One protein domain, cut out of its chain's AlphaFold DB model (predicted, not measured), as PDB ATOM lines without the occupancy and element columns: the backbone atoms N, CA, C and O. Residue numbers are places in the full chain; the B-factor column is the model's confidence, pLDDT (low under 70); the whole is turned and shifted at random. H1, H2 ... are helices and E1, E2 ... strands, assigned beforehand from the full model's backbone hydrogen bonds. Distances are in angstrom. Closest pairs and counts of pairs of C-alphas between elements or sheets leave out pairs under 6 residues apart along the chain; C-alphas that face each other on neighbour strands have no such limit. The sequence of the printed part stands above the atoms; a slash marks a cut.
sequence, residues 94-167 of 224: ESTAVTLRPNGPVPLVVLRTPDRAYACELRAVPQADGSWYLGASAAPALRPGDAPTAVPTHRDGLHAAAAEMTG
ATOM      1  N   GLU A  94      12.491  28.608   8.114       85.50
ATOM      2  CA  GLU A  94      12.120  30.013   8.054       85.50
ATOM      3  C   GLU A  94      12.398  30.533   6.654       85.50
ATOM      4  O   GLU A  94      13.502  30.374   6.141       85.50
ATOM      5  N   SER A  95      11.393  31.144   6.033       83.25
ATOM      6  CA  SER A  95      11.490  31.691   4.682       83.25
ATOM      7  C   SER A  95      11.027  33.135   4.655       83.25
ATOM      8  O   SER A  95      10.143  33.541   5.413       83.25
ATOM      9  N   THR A  96      11.614  33.904   3.746       84.50
ATOM     10  CA  THR A  96      11.158  35.252   3.431       84.50
ATOM     11  C   THR A  96      10.723  35.276   1.977       84.50
ATOM     12  O   THR A  96      11.377  34.721   1.091       84.50
ATOM     13  N   ALA A  97       9.611  35.949   1.731       89.19
ATOM     14  CA  ALA A  97       9.139  36.228   0.394       89.19
ATOM     15  C   ALA A  97       8.748  37.694   0.289       89.19
ATOM     16  O   ALA A  97       8.314  38.315   1.263       89.19
ATOM     17  N   VAL A  98       8.895  38.235  -0.909       90.25
ATOM     18  CA  VAL A  98       8.538  39.609  -1.236       90.25
ATOM     19  C   VAL A  98       7.458  39.609  -2.303       90.25
ATOM     20  O   VAL A  98       7.334  38.682  -3.101       90.25
ATOM     21  N   THR A  99       6.634  40.648  -2.293       93.06
ATOM     22  CA  THR A  99       5.699  40.918  -3.382       93.06
ATOM     23  C   THR A  99       6.169  42.169  -4.096       93.06
ATOM     24  O   THR A  99       6.303  43.212  -3.460       93.06
ATOM     25  N   LEU A 100       6.426  42.062  -5.395       92.75
ATOM     26  CA  LEU A 100       6.906  43.163  -6.224       92.75
ATOM     27  C   LEU A 100       5.871  43.505  -7.287       92.75
ATOM     28  O   LEU A 100       5.148  42.632  -7.765       92.75
ATOM     29  N   ARG A 101       5.799  44.778  -7.675       94.31
ATOM     30  CA  ARG A 101       5.039  45.196  -8.851       94.31
ATOM     31  C   ARG A 101       6.038  45.448  -9.981       94.31
ATOM     32  O   ARG A 101       6.926  46.273  -9.791       94.31
ATOM     33  N   PRO A 102       5.944  44.726 -11.104       89.62
ATOM     34  CA  PRO A 102       6.866  44.908 -12.214       89.62
ATOM     35  C   PRO A 102       6.635  46.279 -12.869       89.62
ATOM     36  O   PRO A 102       5.491  46.716 -13.008       89.62
ATOM     37  N   ASN A 103       7.717  46.942 -13.286       88.50
ATOM     38  CA  ASN A 103       7.659  48.216 -14.019       88.50
ATOM     39  C   ASN A 103       7.448  48.026 -15.532       88.50
ATOM     40  O   ASN A 103       7.228  48.994 -16.253       88.50
ATOM     41  N   GLY A 104       7.511  46.783 -16.014       88.12
ATOM     42  CA  GLY A 104       7.390  46.424 -17.421       88.12
ATOM     43  C   GLY A 104       6.626  45.113 -17.627       88.12
ATOM     44  O   GLY A 104       6.177  44.491 -16.657       88.12
ATOM     45  N   PRO A 105       6.450  44.689 -18.889       84.06
ATOM     46  CA  PRO A 105       5.808  43.423 -19.196       84.06
ATOM     47  C   PRO A 105       6.638  42.272 -18.628       84.06
ATOM     48  O   PRO A 105       7.847  42.195 -18.833       84.06
ATOM     49  N   VAL A 106       5.970  41.360 -17.934       83.75
ATOM     50  CA  VAL A 106       6.580  40.155 -17.373       83.75
ATOM     51  C   VAL A 106       5.753  38.933 -17.767       83.75
ATOM     52  O   VAL A 106       4.524  39.033 -17.850       83.75
ATOM     53  N   PRO A 107       6.388  37.780 -18.031       85.38
ATOM     54  CA  PRO A 107       5.680  36.594 -18.503       85.38
ATOM     55  C   PRO A 107       4.642  36.108 -17.488       85.38
ATOM     56  O   PRO A 107       4.996  35.855 -16.351       85.38
ATOM     57  N   LEU A 108       3.382  35.871 -17.859       88.88
ATOM     58  CA  LEU A 108       2.361  35.339 -16.930       88.88
ATOM     59  C   LEU A 108       2.537  33.836 -16.615       88.88
ATOM     60  O   LEU A 108       1.565  33.096 -16.480       88.88
ATOM     61  N   VAL A 109       3.780  33.373 -16.508       92.19
ATOM     62  CA  VAL A 109       4.151  31.999 -16.172       92.19
ATOM     63  C   VAL A 109       4.842  31.956 -14.815       92.19
ATOM     64  O   VAL A 109       5.473  32.914 -14.378       92.19
ATOM     65  N   VAL A 110       4.726  30.818 -14.138       92.50
ATOM     66  CA  VAL A 110       5.488  30.561 -12.916       92.50
ATOM     67  C   VAL A 110       6.935  30.279 -13.299       92.50
ATOM     68  O   VAL A 110       7.187  29.358 -14.075       92.50
ATOM     69  N   LEU A 111       7.876  31.023 -12.720       90.62
ATOM     70  CA  LEU A 111       9.303  30.742 -12.861       90.62
ATOM     71  C   LEU A 111       9.786  29.957 -11.645       90.62
ATOM     72  O   LEU A 111       9.423  30.263 -10.503       90.62
ATOM     73  N   ARG A 112      10.600  28.934 -11.905       88.81
ATOM     74  CA  ARG A 112      11.280  28.136 -10.884       88.81
ATOM     75  C   ARG A 112      12.724  27.921 -11.296       88.81
ATOM     76  O   ARG A 112      12.973  27.552 -12.442       88.81
ATOM     77  N   THR A 113      13.656  28.114 -10.374       83.00
ATOM     78  CA  THR A 113      15.017  27.594 -10.549       83.00
ATOM     79  C   THR A 113      15.019  26.101 -10.233       83.00
ATOM     80  O   THR A 113      14.358  25.729  -9.266       83.00
ATOM     81  N   PRO A 114      15.757  25.257 -10.972       79.44
ATOM     82  CA  PRO A 114      15.927  23.857 -10.593       79.44
ATOM     83  C   PRO A 114      16.486  23.728  -9.169       79.44
ATOM     84  O   PRO A 114      17.480  24.381  -8.847       79.44
ATOM     85  N   ASP A 115      15.887  22.872  -8.341       75.00
ATOM     86  CA  ASP A 115      16.434  22.493  -7.036       75.00
ATOM     87  C   ASP A 115      17.786  21.793  -7.228       75.00
ATOM     88  O   ASP A 115      17.868  20.632  -7.642       75.00
ATOM     89  N   ARG A 116      18.878  22.511  -6.957       62.97
ATOM     90  CA  ARG A 116      20.185  21.890  -6.760       62.97
ATOM     91  C   ARG A 116      20.407  21.725  -5.263       62.97
ATOM     92  O   ARG A 116      20.555  22.707  -4.544       62.97
ATOM     93  N   ALA A 117      20.532  20.465  -4.846       60.25
ATOM     94  CA  ALA A 117      20.970  20.051  -3.515       60.25
ATOM     95  C   ALA A 117      20.015  20.381  -2.349       60.25
ATOM     96  O   ALA A 117      20.483  20.684  -1.253       60.25
ATOM     97  N   TYR A 118      18.697  20.242  -2.550       54.03
ATOM     98  CA  TYR A 118      17.669  20.445  -1.516       54.03
ATOM     99  C   TYR A 118      17.623  21.884  -0.983       54.03
ATOM    100  O   TYR A 118      17.220  22.135   0.158       54.03
ATOM    101  N   ALA A 119      18.068  22.834  -1.805       63.06
ATOM    102  CA  ALA A 119      18.017  24.248  -1.491       63.06
ATOM    103  C   ALA A 119      16.660  24.820  -1.909       63.06
ATOM    104  O   ALA A 119      15.960  24.299  -2.776       63.06
ATOM    105  N   CYS A 120      16.266  25.926  -1.283       67.25
ATOM    106  CA  CYS A 120      15.012  26.567  -1.643       67.25
ATOM    107  C   CYS A 120      15.110  27.194  -3.026       67.25
ATOM    108  O   CYS A 120      15.770  28.211  -3.211       67.25
ATOM    109  N   GLU A 121      14.431  26.571  -3.987       79.25
ATOM    110  CA  GLU A 121      14.245  27.118  -5.323       79.25
ATOM    111  C   GLU A 121      13.674  28.538  -5.241       79.25
ATOM    112  O   GLU A 121      12.689  28.786  -4.531       79.25
ATOM    113  N   LEU A 122      14.235  29.452  -6.033       84.62
ATOM    114  CA  LEU A 122      13.560  30.697  -6.357       84.62
ATOM    115  C   LEU A 122      12.241  30.347  -7.050       84.62
ATOM    116  O   LEU A 122      12.214  29.656  -8.069       84.62
ATOM    117  N   ARG A 123      11.141  30.856  -6.502       89.69
ATOM    118  CA  ARG A 123       9.803  30.783  -7.080       89.69
ATOM    119  C   ARG A 123       9.310  32.188  -7.342       89.69
ATOM    120  O   ARG A 123       9.133  32.960  -6.402       89.69
ATOM    121  N   ALA A 124       9.029  32.470  -8.605       91.81
ATOM    122  CA  ALA A 124       8.363  33.686  -9.033       91.81
ATOM    123  C   ALA A 124       6.958  33.324  -9.524       91.81
ATOM    124  O   ALA A 124       6.801  32.552 -10.471       91.81
ATOM    125  N   VAL A 125       5.928  33.823  -8.841       94.06
ATOM    126  CA  VAL A 125       4.530  33.486  -9.126       94.06
ATOM    127  C   VAL A 125       3.748  34.762  -9.433       94.06
ATOM    128  O   VAL A 125       3.530  35.557  -8.504       94.06
ATOM    129  N   PRO A 126       3.274  34.955 -10.680       93.75
ATOM    130  CA  PRO A 126       2.401  36.075 -11.003       93.75
ATOM    131  C   PRO A 126       1.108  35.986 -10.185       93.75
ATOM    132  O   PRO A 126       0.544  34.910  -9.972       93.75
ATOM    133  N   GLN A 127       0.658  37.129  -9.685       92.62
ATOM    134  CA  GLN A 127      -0.558  37.287  -8.898       92.62
ATOM    135  C   GLN A 127      -1.667  37.901  -9.760       92.62
ATOM    136  O   GLN A 127      -1.410  38.588 -10.747       92.62
ATOM    137  N   ALA A 128      -2.920  37.690  -9.356       90.56
ATOM    138  CA  ALA A 128      -4.084  38.192 -10.088       90.56
ATOM    139  C   ALA A 128      -4.155  39.732 -10.172       90.56
ATOM    140  O   ALA A 128      -4.803  40.259 -11.069       90.56
ATOM    141  N   ASP A 129      -3.491  40.457  -9.266       89.31
ATOM    142  CA  ASP A 129      -3.419  41.925  -9.252       89.31
ATOM    143  C   ASP A 129      -2.250  42.494 -10.084       89.31
ATOM    144  O   ASP A 129      -1.957  43.691 -10.017       89.31
ATOM    145  N   GLY A 130      -1.564  41.636 -10.845       90.25
ATOM    146  CA  GLY A 130      -0.388  41.982 -11.641       90.25
ATOM    147  C   GLY A 130       0.911  42.085 -10.838       90.25
ATOM    148  O   GLY A 130       1.961  42.342 -11.424       90.25
ATOM    149  N   SER A 131       0.880  41.884  -9.516       93.69
ATOM    150  CA  SER A 131       2.096  41.759  -8.710       93.69
ATOM    151  C   SER A 131       2.725  40.371  -8.852       93.69
ATOM    152  O   SER A 131       2.146  39.446  -9.419       93.69
ATOM    153  N   TRP A 132       3.937  40.222  -8.335       94.38
ATOM    154  CA  TRP A 132       4.705  38.991  -8.360       94.38
ATOM    155  C   TRP A 132       5.126  38.614  -6.963       94.38
ATOM    156  O   TRP A 132       5.740  39.407  -6.255       94.38
ATOM    157  N   TYR A 133       4.812  37.384  -6.585       93.44
ATOM    158  CA  TYR A 133       5.337  36.779  -5.376       93.44
ATOM    159  C   TYR A 133       6.689  36.150  -5.694       93.44
ATOM    160  O   TYR A 133       6.750  35.237  -6.519       93.44
ATOM    161  N   LEU A 134       7.745  36.626  -5.040       92.19
ATOM    162  CA  LEU A 134       9.089  36.071  -5.137       92.19
ATOM    163  C   LEU A 134       9.484  35.473  -3.789       92.19
ATOM    164  O   LEU A 134       9.492  36.172  -2.777       92.19
ATOM    165  N   GLY A 135       9.837  34.193  -3.771       89.38
ATOM    166  CA  GLY A 135      10.412  33.530  -2.600       89.38
ATOM    167  C   GLY A 135      11.630  32.720  -3.013       89.38
ATOM    168  O   GLY A 135      11.546  31.984  -3.987       89.38
ATOM    169  N   ALA A 136      12.745  32.874  -2.303       76.00
ATOM    170  CA  ALA A 136      14.012  32.207  -2.638       76.00
ATOM    171  C   ALA A 136      14.805  31.740  -1.414       76.00
ATOM    172  O   ALA A 136      15.850  31.115  -1.555       76.00
ATOM    173  N   SER A 137      14.355  32.073  -0.204       74.12
ATOM    174  CA  SER A 137      15.039  31.674   1.018       74.12
ATOM    175  C   SER A 137      14.202  30.649   1.759       74.12
ATOM    176  O   SER A 137      13.027  30.886   2.023       74.12
ATOM    177  N   ALA A 138      14.814  29.539   2.156       78.56
ATOM    178  CA  ALA A 138      14.485  28.979   3.451       78.56
ATOM    179  C   ALA A 138      15.751  28.525   4.159       78.56
ATOM    180  O   ALA A 138      16.635  27.907   3.568       78.56
ATOM    181  N   ALA A 139      15.819  28.859   5.436       81.88
ATOM    182  CA  ALA A 139      16.821  28.367   6.352       81.88
ATOM    183  C   ALA A 139      16.159  27.289   7.216       81.88
ATOM    184  O   ALA A 139      15.187  27.600   7.915       81.88
ATOM    185  N   PRO A 140      16.634  26.031   7.179       82.12
ATOM    186  CA  PRO A 140      16.209  25.028   8.142       82.12
ATOM    187  C   PRO A 140      16.397  25.553   9.567       82.12
ATOM    188  O   PRO A 140      17.423  26.143   9.899       82.12
ATOM    189  N   ALA A 141      15.400  25.325  10.407       83.25
ATOM    190  CA  ALA A 141      15.381  25.740  11.794       83.25
ATOM    191  C   ALA A 141      15.075  24.527  12.672       83.25
ATOM    192  O   ALA A 141      14.198  23.718  12.362       83.25
ATOM    193  N   LEU A 142      15.785  24.408  13.795       81.94
ATOM    194  CA  LEU A 142      15.542  23.345  14.777       81.94
ATOM    195  C   LEU A 142      14.205  23.516  15.502       81.94
ATOM    196  O   LEU A 142      13.650  22.552  16.027       81.94
ATOM    197  N   ARG A 143      13.709  24.753  15.577       82.62
ATOM    198  CA  ARG A 143      12.433  25.102  16.193       82.62
ATOM    199  C   ARG A 143      11.744  26.156  15.334       82.62
ATOM    200  O   ARG A 143      12.443  27.005  14.783       82.62
ATOM    201  N   PRO A 144      10.405  26.148  15.256       85.31
ATOM    202  CA  PRO A 144       9.682  27.237  14.618       85.31
ATOM    203  C   PRO A 144       9.977  28.559  15.335       85.31
ATOM    204  O   PRO A 144       9.937  28.605  16.566       85.31
ATOM    205  N   GLY A 145      10.248  29.622  14.579       80.75
ATOM    206  CA  GLY A 145      10.397  30.963  15.132       80.75
ATOM    207  C   GLY A 145       9.101  31.489  15.762       80.75
ATOM    208  O   GLY A 145       7.992  31.187  15.311       80.75
ATOM    209  N   ASP A 146       9.239  32.318  16.797       78.62
ATOM    210  CA  ASP A 146       8.107  32.971  17.478       78.62
ATOM    211  C   ASP A 146       7.544  34.168  16.680       78.62
ATOM    212  O   ASP A 146       6.433  34.651  16.939       78.62
ATOM    213  N   ALA A 147       8.300  34.645  15.689       71.12
ATOM    214  CA  ALA A 147       7.972  35.781  14.841       71.12
ATOM    215  C   ALA A 147       8.448  35.547  13.395       71.12
ATOM    216  O   ALA A 147       9.391  34.790  13.177       71.12
ATOM    217  N   PRO A 148       7.828  36.203  12.398       64.44
ATOM    218  CA  PRO A 148       8.338  36.177  11.032       64.44
ATOM    219  C   PRO A 148       9.734  36.805  10.934       64.44
ATOM    220  O   PRO A 148       9.946  37.941  11.367       64.44
ATOM    221  N   THR A 149      10.651  36.088  10.289       63.22
ATOM    222  CA  THR A 149      12.015  36.544  10.009       63.22
ATOM    223  C   THR A 149      12.009  37.386   8.734       63.22
ATOM    224  O   THR A 149      11.791  36.892   7.627       63.22
ATOM    225  N   ALA A 150      12.192  38.700   8.889       55.47
ATOM    226  CA  ALA A 150      12.216  39.647   7.770       55.47
ATOM    227  C   ALA A 150      13.590  39.742   7.085       55.47
ATOM    228  O   ALA A 150      13.730  40.452   6.092       55.47
ATOM    229  N   VAL A 151      14.605  39.069   7.627       51.41
ATOM    230  CA  VAL A 151      15.980  39.187   7.149       51.41
ATOM    231  C   VAL A 151      16.334  37.919   6.378       51.41
ATOM    232  O   VAL A 151      16.369  36.849   6.988       51.41
ATOM    233  N   PRO A 152      16.621  38.002   5.068       48.91
ATOM    234  CA  PRO A 152      17.278  36.906   4.385       48.91
ATOM    235  C   PRO A 152      18.646  36.720   5.047       48.91
ATOM    236  O   PRO A 152      19.534  37.558   4.915       48.91
ATOM    237  N   THR A 153      18.804  35.630   5.796       46.16
ATOM    238  CA  THR A 153      20.077  35.245   6.430       46.16
ATOM    239  C   THR A 153      21.169  34.961   5.399       46.16
ATOM    240  O   THR A 153      22.346  35.001   5.736       46.16
ATOM    241  N   HIS A 154      20.792  34.770   4.131       45.91
ATOM    242  CA  HIS A 154      21.696  34.743   2.990       45.91
ATOM    243  C   HIS A 154      21.469  35.986   2.120       45.91
ATOM    244  O   HIS A 154      20.601  36.007   1.243       45.91
ATOM    245  N   ARG A 155      22.241  37.045   2.383       42.34
ATOM    246  CA  ARG A 155      22.189  38.313   1.636       42.34
ATOM    247  C   ARG A 155      22.424  38.096   0.132       42.34
ATOM    248  O   ARG A 155      21.832  38.795  -0.683       42.34
ATOM    249  N   ASP A 156      23.179  37.065  -0.233       49.00
ATOM    250  CA  ASP A 156      23.600  36.854  -1.622       49.00
ATOM    251  C   ASP A 156      22.484  36.310  -2.531       49.00
ATOM    252  O   ASP A 156      22.466  36.611  -3.718       49.00
ATOM    253  N   GLY A 157      21.508  35.562  -1.997       48.41
ATOM    254  CA  GLY A 157      20.509  34.874  -2.831       48.41
ATOM    255  C   GLY A 157      19.423  35.796  -3.392       48.41
ATOM    256  O   GLY A 157      19.064  35.704  -4.563       48.41
ATOM    257  N   LEU A 158      18.910  36.720  -2.570       51.41
ATOM    258  CA  LEU A 158      17.847  37.640  -2.995       51.41
ATOM    259  C   LEU A 158      18.398  38.795  -3.845       51.41
ATOM    260  O   LEU A 158      17.741  39.219  -4.791       51.41
ATOM    261  N   HIS A 159      19.611  39.272  -3.537       50.41
ATOM    262  CA  HIS A 159      20.290  40.282  -4.350       50.41
ATOM    263  C   HIS A 159      20.706  39.733  -5.719       50.41
ATOM    264  O   HIS A 159      20.510  40.433  -6.705       50.41
ATOM    265  N   ALA A 160      21.203  38.491  -5.808       48.22
ATOM    266  CA  ALA A 160      21.528  37.868  -7.094       48.22
ATOM    267  C   ALA A 160      20.281  37.645  -7.963       48.22
ATOM    268  O   ALA A 160      20.289  38.001  -9.136       48.22
ATOM    269  N   ALA A 161      19.182  37.150  -7.378       50.25
ATOM    270  CA  ALA A 161      17.922  36.970  -8.102       50.25
ATOM    271  C   ALA A 161      17.316  38.305  -8.572       50.25
ATOM    272  O   ALA A 161      16.771  38.386  -9.670       50.25
ATOM    273  N   ALA A 162      17.423  39.362  -7.758       52.19
ATOM    274  CA  ALA A 162      17.022  40.702  -8.171       52.19
ATOM    275  C   ALA A 162      17.925  41.228  -9.302       52.19
ATOM    276  O   ALA A 162      17.399  41.676 -10.310       52.19
ATOM    277  N   ALA A 163      19.251  41.106  -9.183       49.81
ATOM    278  CA  ALA A 163      20.215  41.583 -10.181       49.81
ATOM    279  C   ALA A 163      20.092  40.873 -11.544       49.81
ATOM    280  O   ALA A 163      20.233  41.506 -12.590       49.81
ATOM    281  N   GLU A 164      19.787  39.570 -11.541       49.44
ATOM    282  CA  GLU A 164      19.526  38.788 -12.755       49.44
ATOM    283  C   GLU A 164      18.231  39.238 -13.450       49.44
ATOM    284  O   GLU A 164      18.160  39.277 -14.675       49.44
ATOM    285  N   MET A 165      17.221  39.665 -12.684       47.56
ATOM    286  CA  MET A 165      15.998  40.238 -13.248       47.56
ATOM    287  C   MET A 165      16.176  41.685 -13.727       47.56
ATOM    288  O   MET A 165      15.491  42.069 -14.664       47.56
ATOM    289  N   THR A 166      17.077  42.479 -13.134       49.56
ATOM    290  CA  THR A 166      17.288  43.899 -13.488       49.56
ATOM    291  C   THR A 166      18.316  44.136 -14.592       49.56
ATOM    292  O   THR A 166      18.616  45.286 -14.896       49.56
ATOM    293  N   GLY A 167      18.868  43.079 -15.193       44.34
ATOM    294  CA  GLY A 167      19.720  43.189 -16.381       44.34
ATOM    295  C   GLY A 167      21.196  43.534 -16.138       44.34
ATOM    296  O   GLY A 167      21.873  43.886 -17.098       44.34
TER     297      GLY A 167
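AT A GLANCE: This is residues 94 to 167 of the 224 residues of the protein "FAD dependent oxidoreductase" of Streptomyces sp. 67 (UniProt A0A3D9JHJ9). Little regular structure: a small sheet of three short antiparallel strands, E1 - E3 - E2, with one helix, H1, grazing it and two long loops. The 74 printed residues have E1, E2, E3, E4 and H1 in that order, a mixed class holding only 26 residues. The whole is only just compact, close to loose, with a radius of gyration of the C-alphas of 13.2 A, and elongated, 40 by 26 by 19 A.

IN THESE COORDINATES: E1, residues 97 to 100, begins at C-alpha (9.139, 36.228, 0.394). E2 is residues 123 to 126, E3 132 to 135, E4 139 to 141. H1, residues 155 to 165, 16.2 A long, ends at C-alpha (15.998, 40.238, -13.248).

HOW THE PARTS SIT: E1 and E3 are antiparallel at 157 degrees, with N 98 and O 134 at 2.8 A. E2 and E3 form a hairpin, N 125 and O 133 at 2.8 A. H1, with 6 of 7 O i to N i+4 pairs within hydrogen-bond range, only grazes the sheet with residues 158 to 162. E4 pairs with no named strand.

THE WHOLE: The printed part has no cut. The C-alphas of Pro 105 and Leu 142 are farthest apart, 40.6 A. Links E1 to E2 and E4 to H1 are long. Residues 116 to 120 and 148 to 167 have pLDDT under 70.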